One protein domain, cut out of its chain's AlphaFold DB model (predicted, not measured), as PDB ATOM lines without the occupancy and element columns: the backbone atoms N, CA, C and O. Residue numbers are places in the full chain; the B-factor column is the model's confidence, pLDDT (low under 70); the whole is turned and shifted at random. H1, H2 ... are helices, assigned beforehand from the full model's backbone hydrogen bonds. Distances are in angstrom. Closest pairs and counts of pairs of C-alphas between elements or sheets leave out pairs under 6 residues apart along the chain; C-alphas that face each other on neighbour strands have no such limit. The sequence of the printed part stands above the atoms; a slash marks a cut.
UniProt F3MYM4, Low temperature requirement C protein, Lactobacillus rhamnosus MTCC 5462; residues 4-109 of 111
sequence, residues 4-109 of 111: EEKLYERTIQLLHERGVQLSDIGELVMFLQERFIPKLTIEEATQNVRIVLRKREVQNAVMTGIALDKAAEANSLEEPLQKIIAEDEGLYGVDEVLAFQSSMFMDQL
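AT A GLANCE: This is residues 4 to 109 of the 111 residues of the protein "Low temperature requirement C protein" of Lactobacillus rhamnosus MTCC 5462 (UniProt F3MYM4). Two long helices, H4 and H6, run opposite ways side by side, overlapping over part of their lengths; H1 packs on H4, the short H5 crosses the last residues of H4, and H2 and H3 cross each other near H6. The printed part has 106 residues with six named helices, H1 to H6 in order, and no named strand: all helix, with mostly crossed packing. It is compact, with a radius of gyration of the C-alphas of 14.8 A, yet elongated, spanning 47 by 30 by 24 A.

HOW THE PARTS SIT: H1, residues 4 to 17, touches residues 59 to 66 of the hub H4, residues 56 to 73; closest are C-alphas 11 and 59, 6.1 A apart, and the helices run the same way at 36 degrees, only just a steep tilt. H2, residues 22 to 33, touches H3, residues 42 to 52, about perpendicular at 77 degrees; the closest C-alphas, of Gly 26 and Thr 46, are 4.3 A apart. H4 residues 68 to 73 touch H5, residues 81 to 87, about perpendicular at 81 degrees; the closest C-alphas, 72 and 82, are 5.7 A apart. H4 residues 58 to 66 touch residues 94 to 101 of H6, residues 94 to 109, at a shallow tilt of 14 degrees, opposite ways; C-alphas 62 and 94 are closest, 6.0 A apart. H2 and H6 are close but not clearly touching, C-alphas 29 and 102 being closest at 7.9 A. Every O i to N i+4 pair is within hydrogen-bond range in H1 to H5; in H6, 11 of 12 are.

IN THESE COORDINATES: H1 begins at C-alpha 4 (-27.181, -35.901, 0.769) and spans 20.0 A, H2 16.3 A, H3 15.2 A, H4 25.6 A and H5 9.9 A. H6 spans 22.6 A, ending at C-alpha 109 (-43.474, -38.143, -15.414).

THE WHOLE: The two farthest C-alphas, of Lys 39 and Glu 79, are 48.0 A apart. The printed part has no cut and no long link. Its mean pLDDT is 81.0, with residues 88 to 109 under 70.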
ATOM      1  N   GLU A   4     -26.051 -35.256   1.448       85.56
ATOM      2  CA  GLU A   4     -27.181 -35.901   0.769       85.56
ATOM      3  C   GLU A   4     -26.993 -37.417   0.666       85.56
ATOM      4  O   GLU A   4     -27.927 -38.170   0.928       85.56
ATOM      5  N   GLU A   5     -25.773 -37.879   0.372       89.56
ATOM      6  CA  GLU A   5     -25.446 -39.311   0.363       89.56
ATOM      7  C   GLU A   5     -25.629 -39.936   1.748       89.56
ATOM      8  O   GLU A   5     -26.220 -41.003   1.868       89.56
ATOM      9  N   LYS A   6     -25.198 -39.246   2.810       91.38
ATOM     10  CA  LYS A   6     -25.404 -39.722   4.187       91.38
ATOM     11  C   LYS A   6     -26.886 -39.844   4.545       91.38
ATOM     12  O   LYS A   6     -27.263 -40.789   5.234       91.38
ATOM     13  N   LEU A   7     -27.712 -38.893   4.104       92.19
ATOM     14  CA  LEU A   7     -29.149 -38.889   4.386       92.19
ATOM     15  C   LEU A   7     -29.859 -40.036   3.660       92.19
ATOM     16  O   LEU A   7     -30.673 -40.742   4.255       92.19
ATOM     17  N   TYR A   8     -29.489 -40.259   2.400       93.62
ATOM     18  CA  TYR A   8     -29.966 -41.386   1.612       93.62
ATOM     19  C   TYR A   8     -29.607 -42.723   2.274       93.62
ATOM     20  O   TYR A   8     -30.501 -43.509   2.572       93.62
ATOM     21  N   GLU A   9     -28.330 -42.950   2.594       94.44
ATOM     22  CA  GLU A   9     -27.877 -44.183   3.253       94.44
ATOM     23  C   GLU A   9     -28.586 -44.412   4.593       94.44
ATOM     24  O   GLU A   9     -29.018 -45.525   4.892       94.44
ATOM     25  N   ARG A  10     -28.780 -43.351   5.389       94.75
ATOM     26  CA  ARG A  10     -29.520 -43.463   6.649       94.75
ATOM     27  C   ARG A  10     -30.979 -43.859   6.425       94.75
ATOM     28  O   ARG A  10     -31.501 -44.667   7.187       94.75
ATOM     29  N   THR A  11     -31.619 -43.315   5.393       93.81
ATOM     30  CA  THR A  11     -33.001 -43.656   5.027       93.81
ATOM     31  C   THR A  11     -33.109 -45.132   4.638       93.81
ATOM     32  O   THR A  11     -33.981 -45.832   5.142       93.81
ATOM     33  N   ILE A  12     -32.178 -45.634   3.817       94.56
ATOM     34  CA  ILE A  12     -32.120 -47.055   3.437       94.56
ATOM     35  C   ILE A  12     -31.932 -47.952   4.662       94.56
ATOM     36  O   ILE A  12     -32.638 -48.944   4.818       94.56
ATOM     37  N   GLN A  13     -31.022 -47.588   5.566       95.25
ATOM     38  CA  GLN A  13     -30.809 -48.343   6.802       95.25
ATOM     39  C   GLN A  13     -32.073 -48.410   7.661       95.25
ATOM     40  O   GLN A  13     -32.395 -49.477   8.167       95.25
ATOM     41  N   LEU A  14     -32.802 -47.302   7.805       92.44
ATOM     42  CA  LEU A  14     -34.050 -47.272   8.568       92.44
ATOM     43  C   LEU A  14     -35.129 -48.174   7.955       92.44
ATOM     44  O   LEU A  14     -35.817 -48.871   8.694       92.44
ATOM     45  N   LEU A  15     -35.250 -48.201   6.625       91.38
ATOM     46  CA  LEU A  15     -36.153 -49.126   5.932       91.38
ATOM     47  C   LEU A  15     -35.763 -50.586   6.199       91.38
ATOM     48  O   LEU A  15     -36.608 -51.391   6.590       91.38
ATOM     49  N   HIS A  16     -34.471 -50.908   6.095       92.81
ATOM     50  CA  HIS A  16     -33.966 -52.252   6.384       92.81
ATOM     51  C   HIS A  16     -34.172 -52.658   7.853       92.81
ATOM     52  O   HIS A  16     -34.507 -53.810   8.118       92.81
ATOM     53  N   GLU A  17     -34.012 -51.733   8.807       90.31
ATOM     54  CA  GLU A  17     -34.303 -51.963  10.234       90.31
ATOM     55  C   GLU A  17     -35.773 -52.355  10.465       90.31
ATOM     56  O   GLU A  17     -36.065 -53.103  11.393       90.31
ATOM     57  N   ARG A  18     -36.691 -51.876   9.615       86.31
ATOM     58  CA  ARG A  18     -38.121 -52.224   9.642       86.31
ATOM     59  C   ARG A  18     -38.448 -53.471   8.810       86.31
ATOM     60  O   ARG A  18     -39.611 -53.844   8.729       86.31
ATOM     61  N   GLY A  19     -37.443 -54.118   8.217       89.44
ATOM     62  CA  GLY A  19     -37.603 -55.317   7.393       89.44
ATOM     63  C   GLY A  19     -38.010 -55.053   5.943       89.44
ATOM     64  O   GLY A  19     -38.328 -56.007   5.245       89.44
ATOM     65  N   VAL A  20     -37.980 -53.798   5.481       89.88
ATOM     66  CA  VAL A  20     -38.392 -53.411   4.123       89.88
ATOM     67  C   VAL A  20     -37.170 -53.289   3.220       89.88
ATOM     68  O   VAL A  20     -36.327 -52.416   3.431       89.88
ATOM     69  N   GLN A  21     -37.072 -54.132   2.194       92.25
ATOM     70  CA  GLN A  21     -36.077 -54.025   1.129       92.25
ATOM     71  C   GLN A  21     -36.581 -53.128  -0.007       92.25
ATOM     72  O   GLN A  21     -37.777 -52.994  -0.260       92.25
ATOM     73  N   LEU A  22     -35.653 -52.540  -0.769       90.56
ATOM     74  CA  LEU A  22     -36.025 -51.752  -1.951       90.56
ATOM     75  C   LEU A  22     -36.724 -52.581  -3.032       90.56
ATOM     76  O   LEU A  22     -37.523 -52.028  -3.784       90.56
ATOM     77  N   SER A  23     -36.413 -53.876  -3.117       89.62
ATOM     78  CA  SER A  23     -37.112 -54.814  -3.999       89.62
ATOM     79  C   SER A  23     -38.585 -54.927  -3.635       89.62
ATOM     80  O   SER A  23     -39.406 -54.895  -4.537       89.62
ATOM     81  N   ASP A  24     -38.925 -54.953  -2.344       88.56
ATOM     82  CA  ASP A  24     -40.309 -55.099  -1.873       88.56
ATOM     83  C   ASP A  24     -41.149 -53.884  -2.298       88.56
ATOM     84  O   ASP A  24     -42.262 -54.006  -2.806       88.56
ATOM     85  N   ILE A  25     -40.562 -52.687  -2.184       87.81
ATOM     86  CA  ILE A  25     -41.169 -51.445  -2.681       87.81
ATOM     87  C   ILE A  25     -41.261 -51.477  -4.217       87.81
ATOM     88  O   ILE A  25     -42.252 -51.036  -4.794       87.81
ATOM     89  N   GLY A  26     -40.238 -52.007  -4.896       87.81
ATOM     90  CA  GLY A  26     -40.230 -52.189  -6.348       87.81
ATOM     91  C   GLY A  26     -41.340 -53.123  -6.838       87.81
ATOM     92  O   GLY A  26     -41.995 -52.810  -7.830       87.81
ATOM     93  N   GLU A  27     -41.596 -54.224  -6.132       87.94
ATOM     94  CA  GLU A  27     -42.683 -55.166  -6.423       87.94
ATOM     95  C   GLU A  27     -44.047 -54.495  -6.254       87.94
ATOM     96  O   GLU A  27     -44.905 -54.630  -7.128       87.94
ATOM     97  N   LEU A  28     -44.222 -53.693  -5.197       85.19
ATOM     98  CA  LEU A  28     -45.436 -52.901  -4.993       85.19
ATOM     99  C   LEU A  28     -45.651 -51.896  -6.135       85.19
ATOM    100  O   LEU A  28     -46.750 -51.799  -6.679       85.19
ATOM    101  N   VAL A  29     -44.605 -51.170  -6.542       81.56
ATOM    102  CA  VAL A  29     -44.674 -50.237  -7.678       81.56
ATOM    103  C   VAL A  29     -45.021 -50.975  -8.968       81.56
ATOM    104  O   VAL A  29     -45.876 -50.509  -9.719       81.56
ATOM    105  N   MET A  30     -44.401 -52.128  -9.221       84.62
ATOM    106  CA  MET A  30     -44.687 -52.948 -10.395       84.62
ATOM    107  C   MET A  30     -46.151 -53.397 -10.412       84.62
ATOM    108  O   MET A  30     -46.827 -53.220 -11.422       84.62
ATOM    109  N   PHE A  31     -46.663 -53.884  -9.280       85.06
ATOM    110  CA  PHE A  31     -48.063 -54.275  -9.115       85.06
ATOM    111  C   PHE A  31     -49.033 -53.111  -9.371       85.06
ATOM    112  O   PHE A  31     -50.012 -53.259 -10.100       85.06
ATOM    113  N   LEU A  32     -48.748 -51.922  -8.827       82.19
ATOM    114  CA  LEU A  32     -49.587 -50.734  -9.023       82.19
ATOM    115  C   LEU A  32     -49.568 -50.226 -10.476       82.19
ATOM    116  O   LEU A  32     -50.555 -49.656 -10.946       82.19
ATOM    117  N   GLN A  33     -48.456 -50.423 -11.187       78.19
ATOM    118  CA  GLN A  33     -48.230 -49.882 -12.530       78.19
ATOM    119  C   GLN A  33     -48.468 -50.884 -13.664       78.19
ATOM    120  O   GLN A  33     -48.522 -50.466 -14.819       78.19
ATOM    121  N   GLU A  34     -48.672 -52.172 -13.376       80.38
ATOM    122  CA  GLU A  34     -48.856 -53.234 -14.381       80.38
ATOM    123  C   GLU A  34     -49.944 -52.883 -15.415       80.38
ATOM    124  O   GLU A  34     -49.803 -53.142 -16.611       80.38
ATOM    125  N   ARG A  35     -51.013 -52.207 -14.970       78.75
ATOM    126  CA  ARG A  35     -52.138 -51.783 -15.823       78.75
ATOM    127  C   ARG A  35     -51.806 -50.632 -16.777       78.75
ATOM    128  O   ARG A  35     -52.517 -50.459 -17.765       78.75
ATOM    129  N   PHE A  36     -50.772 -49.848 -16.483       81.06
ATOM    130  CA  PHE A  36     -50.363 -48.675 -17.261       81.06
ATOM    131  C   PHE A  36     -49.105 -48.949 -18.090       81.06
ATOM    132  O   PHE A  36     -48.983 -48.442 -19.205       81.06
ATOM    133  N   ILE A  37     -48.193 -49.783 -17.576       81.69
ATOM    134  CA  ILE A  37     -46.908 -50.115 -18.196       81.69
ATOM    135  C   ILE A  37     -46.766 -51.650 -18.263       81.69
ATOM    136  O   ILE A  37     -46.128 -52.254 -17.403       81.69
ATOM    137  N   PRO A  38     -47.298 -52.308 -19.315       76.62
ATOM    138  CA  PRO A  38     -47.397 -53.775 -19.411       76.62
ATOM    139  C   PRO A  38     -46.064 -54.541 -19.492       76.62
ATOM    140  O   PRO A  38     -46.058 -55.759 -19.651       76.62
ATOM    141  N   LYS A  39     -44.929 -53.835 -19.499       86.25
ATOM    142  CA  LYS A  39     -43.578 -54.403 -19.623       86.25
ATOM    143  C   LYS A  39     -42.605 -53.843 -18.584       86.25
ATOM    144  O   LYS A  39     -41.403 -53.959 -18.787       86.25
ATOM    145  N   LEU A  40     -43.119 -53.219 -17.522       84.50
ATOM    146  CA  LEU A  40     -42.284 -52.709 -16.442       84.50
ATOM    147  C   LEU A  40     -41.580 -53.882 -15.758       84.50
ATOM    148  O   LEU A  40     -42.245 -54.783 -15.245       84.50
ATOM    149  N   THR A  41     -40.250 -53.882 -15.761       90.25
ATOM    150  CA  THR A  41     -39.489 -54.913 -15.049       90.25
ATOM    151  C   THR A  41     -39.292 -54.542 -13.585       90.25
ATOM    152  O   THR A  41     -39.346 -53.369 -13.200       90.25
ATOM    153  N   ILE A  42     -39.012 -55.542 -12.747       88.81
ATOM    154  CA  ILE A  42     -38.697 -55.298 -11.339       88.81
ATOM    155  C   ILE A  42     -37.423 -54.458 -11.185       88.81
ATOM    156  O   ILE A  42     -37.334 -53.616 -10.289       88.81
ATOM    157  N   GLU A  43     -36.446 -54.616 -12.081       90.75
ATOM    158  CA  GLU A  43     -35.222 -53.816 -12.089       90.75
ATOM    159  C   GLU A  43     -35.519 -52.338 -12.364       90.75
ATOM    160  O   GLU A  43     -34.983 -51.470 -11.669       90.75
ATOM    161  N   GLU A  44     -36.388 -52.052 -13.337       86.94
ATOM    162  CA  GLU A  44     -36.836 -50.698 -13.673       86.94
ATOM    163  C   GLU A  44     -37.640 -50.079 -12.526       86.94
ATOM    164  O   GLU A  44     -37.358 -48.954 -12.108       86.94
ATOM    165  N   ALA A  45     -38.585 -50.829 -11.951       87.62
ATOM    166  CA  ALA A  45     -39.374 -50.382 -10.808       87.62
ATOM    167  C   ALA A  45     -38.478 -50.057  -9.602       87.62
ATOM    168  O   ALA A  45     -38.543 -48.960  -9.045       87.62
ATOM    169  N   THR A  46     -37.557 -50.958  -9.252       89.19
ATOM    170  CA  THR A  46     -36.613 -50.753  -8.142       89.19
ATOM    171  C   THR A  46     -35.665 -49.580  -8.418       89.19
ATOM    172  O   THR A  46     -35.290 -48.835  -7.507       89.19
ATOM    173  N   GLN A  47     -35.261 -49.372  -9.675       89.25
ATOM    174  CA  GLN A  47     -34.446 -48.220 -10.052       89.25
ATOM    175  C   GLN A  47     -35.208 -46.903  -9.881       89.25
ATOM    176  O   GLN A  47     -34.645 -45.944  -9.347       89.25
ATOM    177  N   ASN A  48     -36.485 -46.866 -10.256       85.56
ATOM    178  CA  ASN A  48     -37.344 -45.708 -10.033       85.56
ATOM    179  C   ASN A  48     -37.518 -45.420  -8.537       85.56
ATOM    180  O   ASN A  48     -37.367 -44.272  -8.120       85.56
ATOM    181  N   VAL A  49     -37.708 -46.453  -7.710       89.06
ATOM    182  CA  VAL A  49     -37.743 -46.315  -6.244       89.06
ATOM    183  C   VAL A  49     -36.461 -45.662  -5.719       89.06
ATOM    184  O   VAL A  49     -36.530 -44.711  -4.939       89.06
ATOM    185  N   ARG A  50     -35.279 -46.090  -6.187       90.88
ATOM    186  CA  ARG A  50     -33.998 -45.461  -5.805       90.88
ATOM    187  C   ARG A  50     -33.928 -43.982  -6.181       90.88
ATOM    188  O   ARG A  50     -33.370 -43.192  -5.422       90.88
ATOM    189  N   ILE A  51     -34.467 -43.598  -7.337       89.50
ATOM    190  CA  ILE A  51     -34.509 -42.196  -7.779       89.50
ATOM    191  C   ILE A  51     -35.439 -41.380  -6.872       89.50
ATOM    192  O   ILE A  51     -35.058 -40.302  -6.417       89.50
ATOM    193  N   VAL A  52     -36.625 -41.904  -6.558       86.44
ATOM    194  CA  VAL A  52     -37.600 -41.247  -5.673       86.44
ATOM    195  C   VAL A  52     -37.036 -41.082  -4.260       86.44
ATOM    196  O   VAL A  52     -37.080 -39.983  -3.709       86.44
ATOM    197  N   LEU A  53     -36.395 -42.114  -3.708       89.75
ATOM    198  CA  LEU A  53     -35.759 -42.069  -2.386       89.75
ATOM    199  C   LEU A  53     -34.561 -41.117  -2.297       89.75
ATOM    200  O   LEU A  53     -34.116 -40.806  -1.197       89.75
ATOM    201  N   ARG A  54     -34.016 -40.625  -3.416       91.12
ATOM    202  CA  ARG A  54     -32.994 -39.564  -3.392       91.12
ATOM    203  C   ARG A  54     -33.577 -38.173  -3.147       91.12
ATOM    204  O   ARG A  54     -32.818 -37.255  -2.846       91.12
ATOM    205  N   LYS A  55     -34.896 -37.996  -3.251       88.06
ATOM    206  CA  LYS A  55     -35.555 -36.712  -2.995       88.06
ATOM    207  C   LYS A  55     -35.613 -36.432  -1.493       88.06
ATOM    208  O   LYS A  55     -36.040 -37.278  -0.712       88.06
ATOM    209  N   ARG A  56     -35.236 -35.214  -1.087       89.31
ATOM    210  CA  ARG A  56     -35.191 -34.820   0.335       89.31
ATOM    211  C   ARG A  56     -36.552 -34.900   1.024       89.31
ATOM    212  O   ARG A  56     -36.610 -35.297   2.178       89.31
ATOM    213  N   GLU A  57     -37.632 -34.553   0.329       85.81
ATOM    214  CA  GLU A  57     -38.995 -34.626   0.876       85.81
ATOM    215  C   GLU A  57     -39.386 -36.065   1.223       85.81
ATOM    216  O   GLU A  57     -39.868 -36.322   2.323       85.81
ATOM    217  N   VAL A  58     -39.068 -37.013   0.334       87.00
ATOM    218  CA  VAL A  58     -39.314 -38.445   0.551       87.00
ATOM    219  C   VAL A  58     -38.474 -38.962   1.715       87.00
ATOM    220  O   VAL A  58     -39.000 -39.618   2.608       87.00
ATOM    221  N   GLN A  59     -37.182 -38.626   1.751       89.56
ATOM    222  CA  GLN A  59     -36.293 -39.015   2.851       89.56
ATOM    223  C   GLN A  59     -36.803 -38.492   4.195       89.56
ATOM    224  O   GLN A  59     -36.880 -39.244   5.163       89.56
ATOM    225  N   ASN A  60     -37.185 -37.214   4.258       87.69
ATOM    226  CA  ASN A  60     -37.725 -36.605   5.469       87.69
ATOM    227  C   ASN A  60     -39.006 -37.304   5.925       87.69
ATOM    228  O   ASN A  60     -39.147 -37.578   7.115       87.69
ATOM    229  N   ALA A  61     -39.914 -37.612   4.999       85.56
ATOM    230  CA  ALA A  61     -41.168 -38.276   5.317       85.56
ATOM    231  C   ALA A  61     -40.935 -39.700   5.853       85.56
ATOM    232  O   ALA A  61     -41.429 -40.028   6.929       85.56
ATOM    233  N   VAL A  62     -40.092 -40.499   5.185       87.12
ATOM    234  CA  VAL A  62     -39.729 -41.857   5.632       87.12
ATOM    235  C   VAL A  62     -39.061 -41.833   7.008       87.12
ATOM    236  O   VAL A  62     -39.455 -42.576   7.903       87.12
ATOM    237  N   MET A  63     -38.065 -40.965   7.210       90.44
ATOM    238  CA  MET A  63     -37.377 -40.860   8.501       90.44
ATOM    239  C   MET A  63     -38.322 -40.422   9.624       90.44
ATOM    240  O   MET A  63     -38.214 -40.935  10.735       90.44
ATOM    241  N   THR A  64     -39.235 -39.488   9.342       89.25
ATOM    242  CA  THR A  64     -40.205 -38.989  10.327       89.25
ATOM    243  C   THR A  64     -41.219 -40.068  10.689       89.25
ATOM    244  O   THR A  64     -41.435 -40.291  11.875       89.25
ATOM    245  N   GLY A  65     -41.776 -40.780   9.702       86.75
ATOM    246  CA  GLY A  65     -42.709 -41.887   9.939       86.75
ATOM    247  C   GLY A  65     -42.085 -42.978  10.807       86.75
ATOM    248  O   GLY A  65     -42.597 -43.290  11.874       86.75
ATOM    249  N   ILE A  66     -40.884 -43.447  10.447       88.19
ATOM    250  CA  ILE A  66     -40.182 -44.477  11.232       88.19
ATOM    251  C   ILE A  66     -39.844 -43.991  12.649       88.19
ATOM    252  O   ILE A  66     -39.845 -44.782  13.591       88.19
ATOM    253  N   ALA A  67     -39.516 -42.708  12.827       89.12
ATOM    254  CA  ALA A  67     -39.254 -42.153  14.151       89.12
ATOM    255  C   ALA A  67     -40.523 -42.096  15.016       89.12
ATOM    256  O   ALA A  67     -40.447 -42.406  16.204       89.12
ATOM    257  N   LEU A  68     -41.665 -41.729  14.425       87.94
ATOM    258  CA  LEU A  68     -42.962 -41.724  15.100       87.94
ATOM    259  C   LEU A  68     -43.398 -43.137  15.484       87.94
ATOM    260  O   LEU A  68     -43.769 -43.340  16.636       87.94
ATOM    261  N   ASP A  69     -43.249 -44.108  14.582       85.12
ATOM    262  CA  ASP A  69     -43.519 -45.520  14.869       85.12
ATOM    263  C   ASP A  69     -42.705 -46.005  16.067       85.12
ATOM    264  O   ASP A  69     -43.257 -46.493  17.048       85.12
ATOM    265  N   LYS A  70     -41.381 -45.798  16.039       88.62
ATOM    266  CA  LYS A  70     -40.495 -46.194  17.143       88.62
ATOM    267  C   LYS A  70     -40.887 -45.524  18.458       88.62
ATOM    268  O   LYS A  70     -40.790 -46.139  19.518       88.62
ATOM    269  N   ALA A  71     -41.296 -44.257  18.406       90.12
ATOM    270  CA  ALA A  71     -41.722 -43.522  19.587       90.12
ATOM    271  C   ALA A  71     -43.054 -44.049  20.148       90.12
ATOM    272  O   ALA A  71     -43.185 -44.155  21.371       90.12
ATOM    273  N   ALA A  72     -43.996 -44.413  19.273       87.69
ATOM    274  CA  ALA A  72     -45.267 -45.025  19.638       87.69
ATOM    275  C   ALA A  72     -45.073 -46.441  20.205       87.69
ATOM    276  O   ALA A  72     -45.590 -46.736  21.281       87.69
ATOM    277  N   GLU A  73     -44.261 -47.284  19.560       87.12
ATOM    278  CA  GLU A  73     -43.882 -48.621  20.049       87.12
ATOM    279  C   GLU A  73     -43.237 -48.551  21.445       87.12
ATOM    280  O   GLU A  73     -43.504 -49.379  22.319       87.12
ATOM    281  N   ALA A  74     -42.418 -47.523  21.687       92.62
ATOM    282  CA  ALA A  74     -41.772 -47.275  22.974       92.62
ATOM    283  C   ALA A  74     -42.683 -46.608  24.025       92.62
ATOM    284  O   ALA A  74     -42.215 -46.350  25.135       92.62
ATOM    285  N   ASN A  75     -43.954 -46.326  23.711       91.00
ATOM    286  CA  ASN A  75     -44.890 -45.578  24.564       91.00
ATOM    287  C   ASN A  75     -44.321 -44.236  25.065       91.00
ATOM    288  O   ASN A  75     -44.463 -43.872  26.233       91.00
ATOM    289  N   SER A  76     -43.605 -43.533  24.188       93.88
ATOM    290  CA  SER A  76     -42.862 -42.310  24.520       93.88
ATOM    291  C   SER A  76     -43.495 -41.032  23.970       93.88
ATOM    292  O   SER A  76     -42.938 -39.948  24.147       93.88
ATOM    293  N   LEU A  77     -44.647 -41.146  23.304       91.00
ATOM    294  CA  LEU A  77     -45.407 -40.004  22.810       91.00
ATOM    295  C   LEU A  77     -46.360 -39.476  23.889       91.00
ATOM    296  O   LEU A  77     -46.813 -40.208  24.767       91.00
ATOM    297  N   GLU A  78     -46.682 -38.187  23.811       92.88
ATOM    298  CA  GLU A  78     -47.692 -37.581  24.679       92.88
ATOM    299  C   GLU A  78     -49.109 -37.951  24.218       92.88
ATOM    300  O   GLU A  78     -49.392 -38.081  23.025       92.88
ATOM    301  N   GLU A  79     -50.033 -38.085  25.165       89.50
ATOM    302  CA  GLU A  79     -51.452 -38.246  24.847       89.50
ATOM    303  C   GLU A  79     -52.045 -36.932  24.304       89.50
ATOM    304  O   GLU A  79     -51.705 -35.856  24.806       89.50
ATOM    305  N   PRO A  80     -52.954 -36.973  23.309       89.19
ATOM    306  CA  PRO A  80     -53.619 -38.156  22.742       89.19
ATOM    307  C   PRO A  80     -52.873 -38.814  21.565       89.19
ATOM    308  O   PRO A  80     -53.394 -39.743  20.949       89.19
ATOM    309  N   LEU A  81     -51.691 -38.308  21.194       83.75
ATOM    310  CA  LEU A  81     -50.972 -38.731  19.988       83.75
ATOM    311  C   LEU A  81     -50.483 -40.179  20.087       83.75
ATOM    312  O   LEU A  81     -50.559 -40.904  19.101       83.75
ATOM    313  N   GLN A  82     -50.037 -40.602  21.272       87.44
ATOM    314  CA  GLN A  82     -49.662 -41.991  21.544       87.44
ATOM    315  C   GLN A  82     -50.776 -42.958  21.147       87.44
ATOM    316  O   GLN A  82     -50.541 -43.895  20.387       87.44
ATOM    317  N   LYS A  83     -51.994 -42.705  21.635       85.75
ATOM    318  CA  LYS A  83     -53.153 -43.535  21.337       85.75
ATOM    319  C   LYS A  83     -53.514 -43.510  19.855       85.75
ATOM    320  O   LYS A  83     -53.758 -44.561  19.284       85.75
ATOM    321  N   ILE A  84     -53.496 -42.332  19.230       83.75
ATOM    322  CA  ILE A  84     -53.796 -42.194  17.799       83.75
ATOM    323  C   ILE A  84     -52.829 -43.037  16.963       83.75
ATOM    324  O   ILE A  84     -53.279 -43.832  16.154       83.75
ATOM    325  N   ILE A  85     -51.518 -42.922  17.183       81.94
ATOM    326  CA  ILE A  85     -50.526 -43.630  16.359       81.94
ATOM    327  C   ILE A  85     -50.483 -45.133  16.677       81.94
ATOM    328  O   ILE A  85     -50.270 -45.937  15.779       81.94
ATOM    329  N   ALA A  86     -50.699 -45.533  17.933       82.25
ATOM    330  CA  ALA A  86     -50.689 -46.946  18.314       82.25
ATOM    331  C   ALA A  86     -51.960 -47.711  17.898       82.25
ATOM    332  O   ALA A  86     -51.897 -48.926  17.731       82.25
ATOM    333  N   GLU A  87     -53.109 -47.032  17.784       78.75
ATOM    334  CA  GLU A  87     -54.391 -47.647  17.402       78.75
ATOM    335  C   GLU A  87     -54.685 -47.568  15.895       78.75
ATOM    336  O   GLU A  87     -55.479 -48.362  15.390       78.75
ATOM    337  N   ASP A  88     -54.074 -46.623  15.176       64.38
ATOM    338  CA  ASP A  88     -54.279 -46.418  13.740       64.38
ATOM    339  C   ASP A  88     -53.286 -47.268  12.926       64.38
ATOM    340  O   ASP A  88     -52.209 -46.815  12.534       64.38
ATOM    341  N   GLU A  89     -53.650 -48.536  12.685       51.50
ATOM    342  CA  GLU A  89     -52.942 -49.473  11.793       51.50
ATOM    343  C   GLU A  89     -53.036 -49.063  10.301       51.50
ATOM    344  O   GLU A  89     -53.500 -49.835   9.460       51.50
ATOM    345  N   GLY A  90     -52.638 -47.842   9.933       51.19
ATOM    346  CA  GLY A  90     -52.638 -47.442   8.519       51.19
ATOM    347  C   GLY A  90     -52.051 -46.069   8.226       51.19
ATOM    348  O   GLY A  90     -51.060 -45.972   7.510       51.19
ATOM    349  N   LEU A  91     -52.586 -45.003   8.832       47.34
ATOM    350  CA  LEU A  91     -52.391 -43.633   8.321       47.34
ATOM    351  C   LEU A  91     -50.966 -43.053   8.415       47.34
ATOM    352  O   LEU A  91     -50.662 -42.039   7.780       47.34
ATOM    353  N   TYR A  92     -50.086 -43.666   9.208       52.00
ATOM    354  CA  TYR A  92     -48.691 -43.233   9.383       52.00
ATOM    355  C   TYR A  92     -47.667 -44.277   8.933       52.00
ATOM    356  O   TYR A  92     -46.462 -44.085   9.125       52.00
ATOM    357  N   GLY A  93     -48.136 -45.347   8.289       57.16
ATOM    358  CA  GLY A  93     -47.284 -46.378   7.733       57.16
ATOM    359  C   GLY A  93     -46.304 -45.813   6.701       57.16
ATOM    360  O   GLY A  93     -46.610 -44.938   5.882       57.16
ATOM    361  N   VAL A  94     -45.072 -46.319   6.743       53.03
ATOM    362  CA  VAL A  94     -44.032 -46.012   5.750       53.03
ATOM    363  C   VAL A  94     -44.515 -46.345   4.332       53.03
ATOM    364  O   VAL A  94     -44.140 -45.669   3.374       53.03
ATOM    365  N   ASP A  95     -45.364 -47.359   4.203       55.91
ATOM    366  CA  ASP A  95     -46.021 -47.792   2.975       55.91
ATOM    367  C   ASP A  95     -47.013 -46.757   2.427       55.91
ATOM    368  O   ASP A  95     -46.973 -46.504   1.226       55.91
ATOM    369  N   GLU A  96     -47.818 -46.085   3.254       61.88
ATOM    370  CA  GLU A  96     -48.732 -45.030   2.787       61.88
ATOM    371  C   GLU A  96     -47.992 -43.770   2.334       61.88
ATOM    372  O   GLU A  96     -48.308 -43.193   1.291       61.88
ATOM    373  N   VAL A  97     -46.947 -43.370   3.063       60.19
ATOM    374  CA  VAL A  97     -46.083 -42.253   2.659       60.19
ATOM    375  C   VAL A  97     -45.385 -42.570   1.335       60.19
ATOM    376  O   VAL A  97     -45.355 -41.730   0.432       60.19
ATOM    377  N   LEU A  98     -44.846 -43.782   1.183       58.59
ATOM    378  CA  LEU A  98     -44.211 -44.215  -0.061       58.59
ATOM    379  C   LEU A  98     -45.223 -44.366  -1.201       58.59
ATOM    380  O   LEU A  98     -44.907 -43.963  -2.321       58.59
ATOM    381  N   ALA A  99     -46.424 -44.882  -0.947       60.50
ATOM    382  CA  ALA A  99     -47.482 -45.031  -1.941       60.50
ATOM    383  C   ALA A  99     -48.012 -43.668  -2.409       60.50
ATOM    384  O   ALA A  99     -48.079 -43.422  -3.616       60.50
ATOM    385  N   PHE A 100     -48.311 -42.752  -1.481       60.34
ATOM    386  CA  PHE A 100     -48.791 -41.405  -1.793       60.34
ATOM    387  C   PHE A 100     -47.761 -40.625  -2.611       60.34
ATOM    388  O   PHE A 100     -48.085 -40.081  -3.666       60.34
ATOM    389  N   GLN A 101     -46.497 -40.623  -2.180       59.34
ATOM    390  CA  GLN A 101     -45.428 -39.923  -2.892       59.34
ATOM    391  C   GLN A 101     -45.148 -40.572  -4.256       59.34
ATOM    392  O   GLN A 101     -45.029 -39.867  -5.256       59.34
ATOM    393  N   SER A 102     -45.102 -41.907  -4.338       54.19
ATOM    394  CA  SER A 102     -44.898 -42.612  -5.613       54.19
ATOM    395  C   SER A 102     -46.024 -42.331  -6.613       54.19
ATOM    396  O   SER A 102     -45.741 -42.110  -7.789       54.19
ATOM    397  N   SER A 103     -47.279 -42.255  -6.153       55.72
ATOM    398  CA  SER A 103     -48.419 -41.834  -6.978       55.72
ATOM    399  C   SER A 103     -48.278 -40.383  -7.448       55.72
ATOM    400  O   SER A 103     -48.397 -40.115  -8.640       55.72
ATOM    401  N   MET A 104     -47.967 -39.448  -6.541       53.88
ATOM    402  CA  MET A 104     -47.809 -38.023  -6.872       53.88
ATOM    403  C   MET A 104     -46.664 -37.761  -7.861       53.88
ATOM    404  O   MET A 104     -46.720 -36.819  -8.650       53.88
ATOM    405  N   PHE A 105     -45.605 -38.575  -7.820       53.44
ATOM    406  CA  PHE A 105     -44.443 -38.400  -8.688       53.44
ATOM    407  C   PHE A 105     -44.570 -39.091 -10.046       53.44
ATOM    408  O   PHE A 105     -43.951 -38.617 -10.999       53.44
ATOM    409  N   MET A 106     -45.375 -40.149 -10.167       53.06
ATOM    410  CA  MET A 106     -45.696 -40.730 -11.474       53.06
ATOM    411  C   MET A 106     -46.526 -39.757 -12.324       53.06
ATOM    412  O   MET A 106     -46.254 -39.631 -13.514       53.06
ATOM    413  N   ASP A 107     -47.421 -38.968 -11.717       50.47
ATOM    414  CA  ASP A 107     -48.152 -37.902 -12.425       50.47
ATOM    415  C   ASP A 107     -47.219 -36.824 -13.016       50.47
ATOM    416  O   ASP A 107     -47.520 -36.238 -14.054       50.47
ATOM    417  N   GLN A 108     -46.050 -36.589 -12.407       44.78
ATOM    418  CA  GLN A 108     -45.046 -35.642 -12.914       44.78
ATOM    419  C   GLN A 108     -44.132 -36.212 -14.011       44.78
ATOM    420  O   GLN A 108     -43.340 -35.464 -14.573       44.78
ATOM    421  N   LEU A 109     -44.209 -37.512 -14.309       40.75
ATOM    422  CA  LEU A 109     -43.474 -38.143 -15.414       40.75
ATOM    423  C   LEU A 109     -44.363 -38.404 -16.642       40.75
ATOM    424  O   LEU A 109     -43.859 -38.834 -17.678       40.75
TER     425      LEU A 109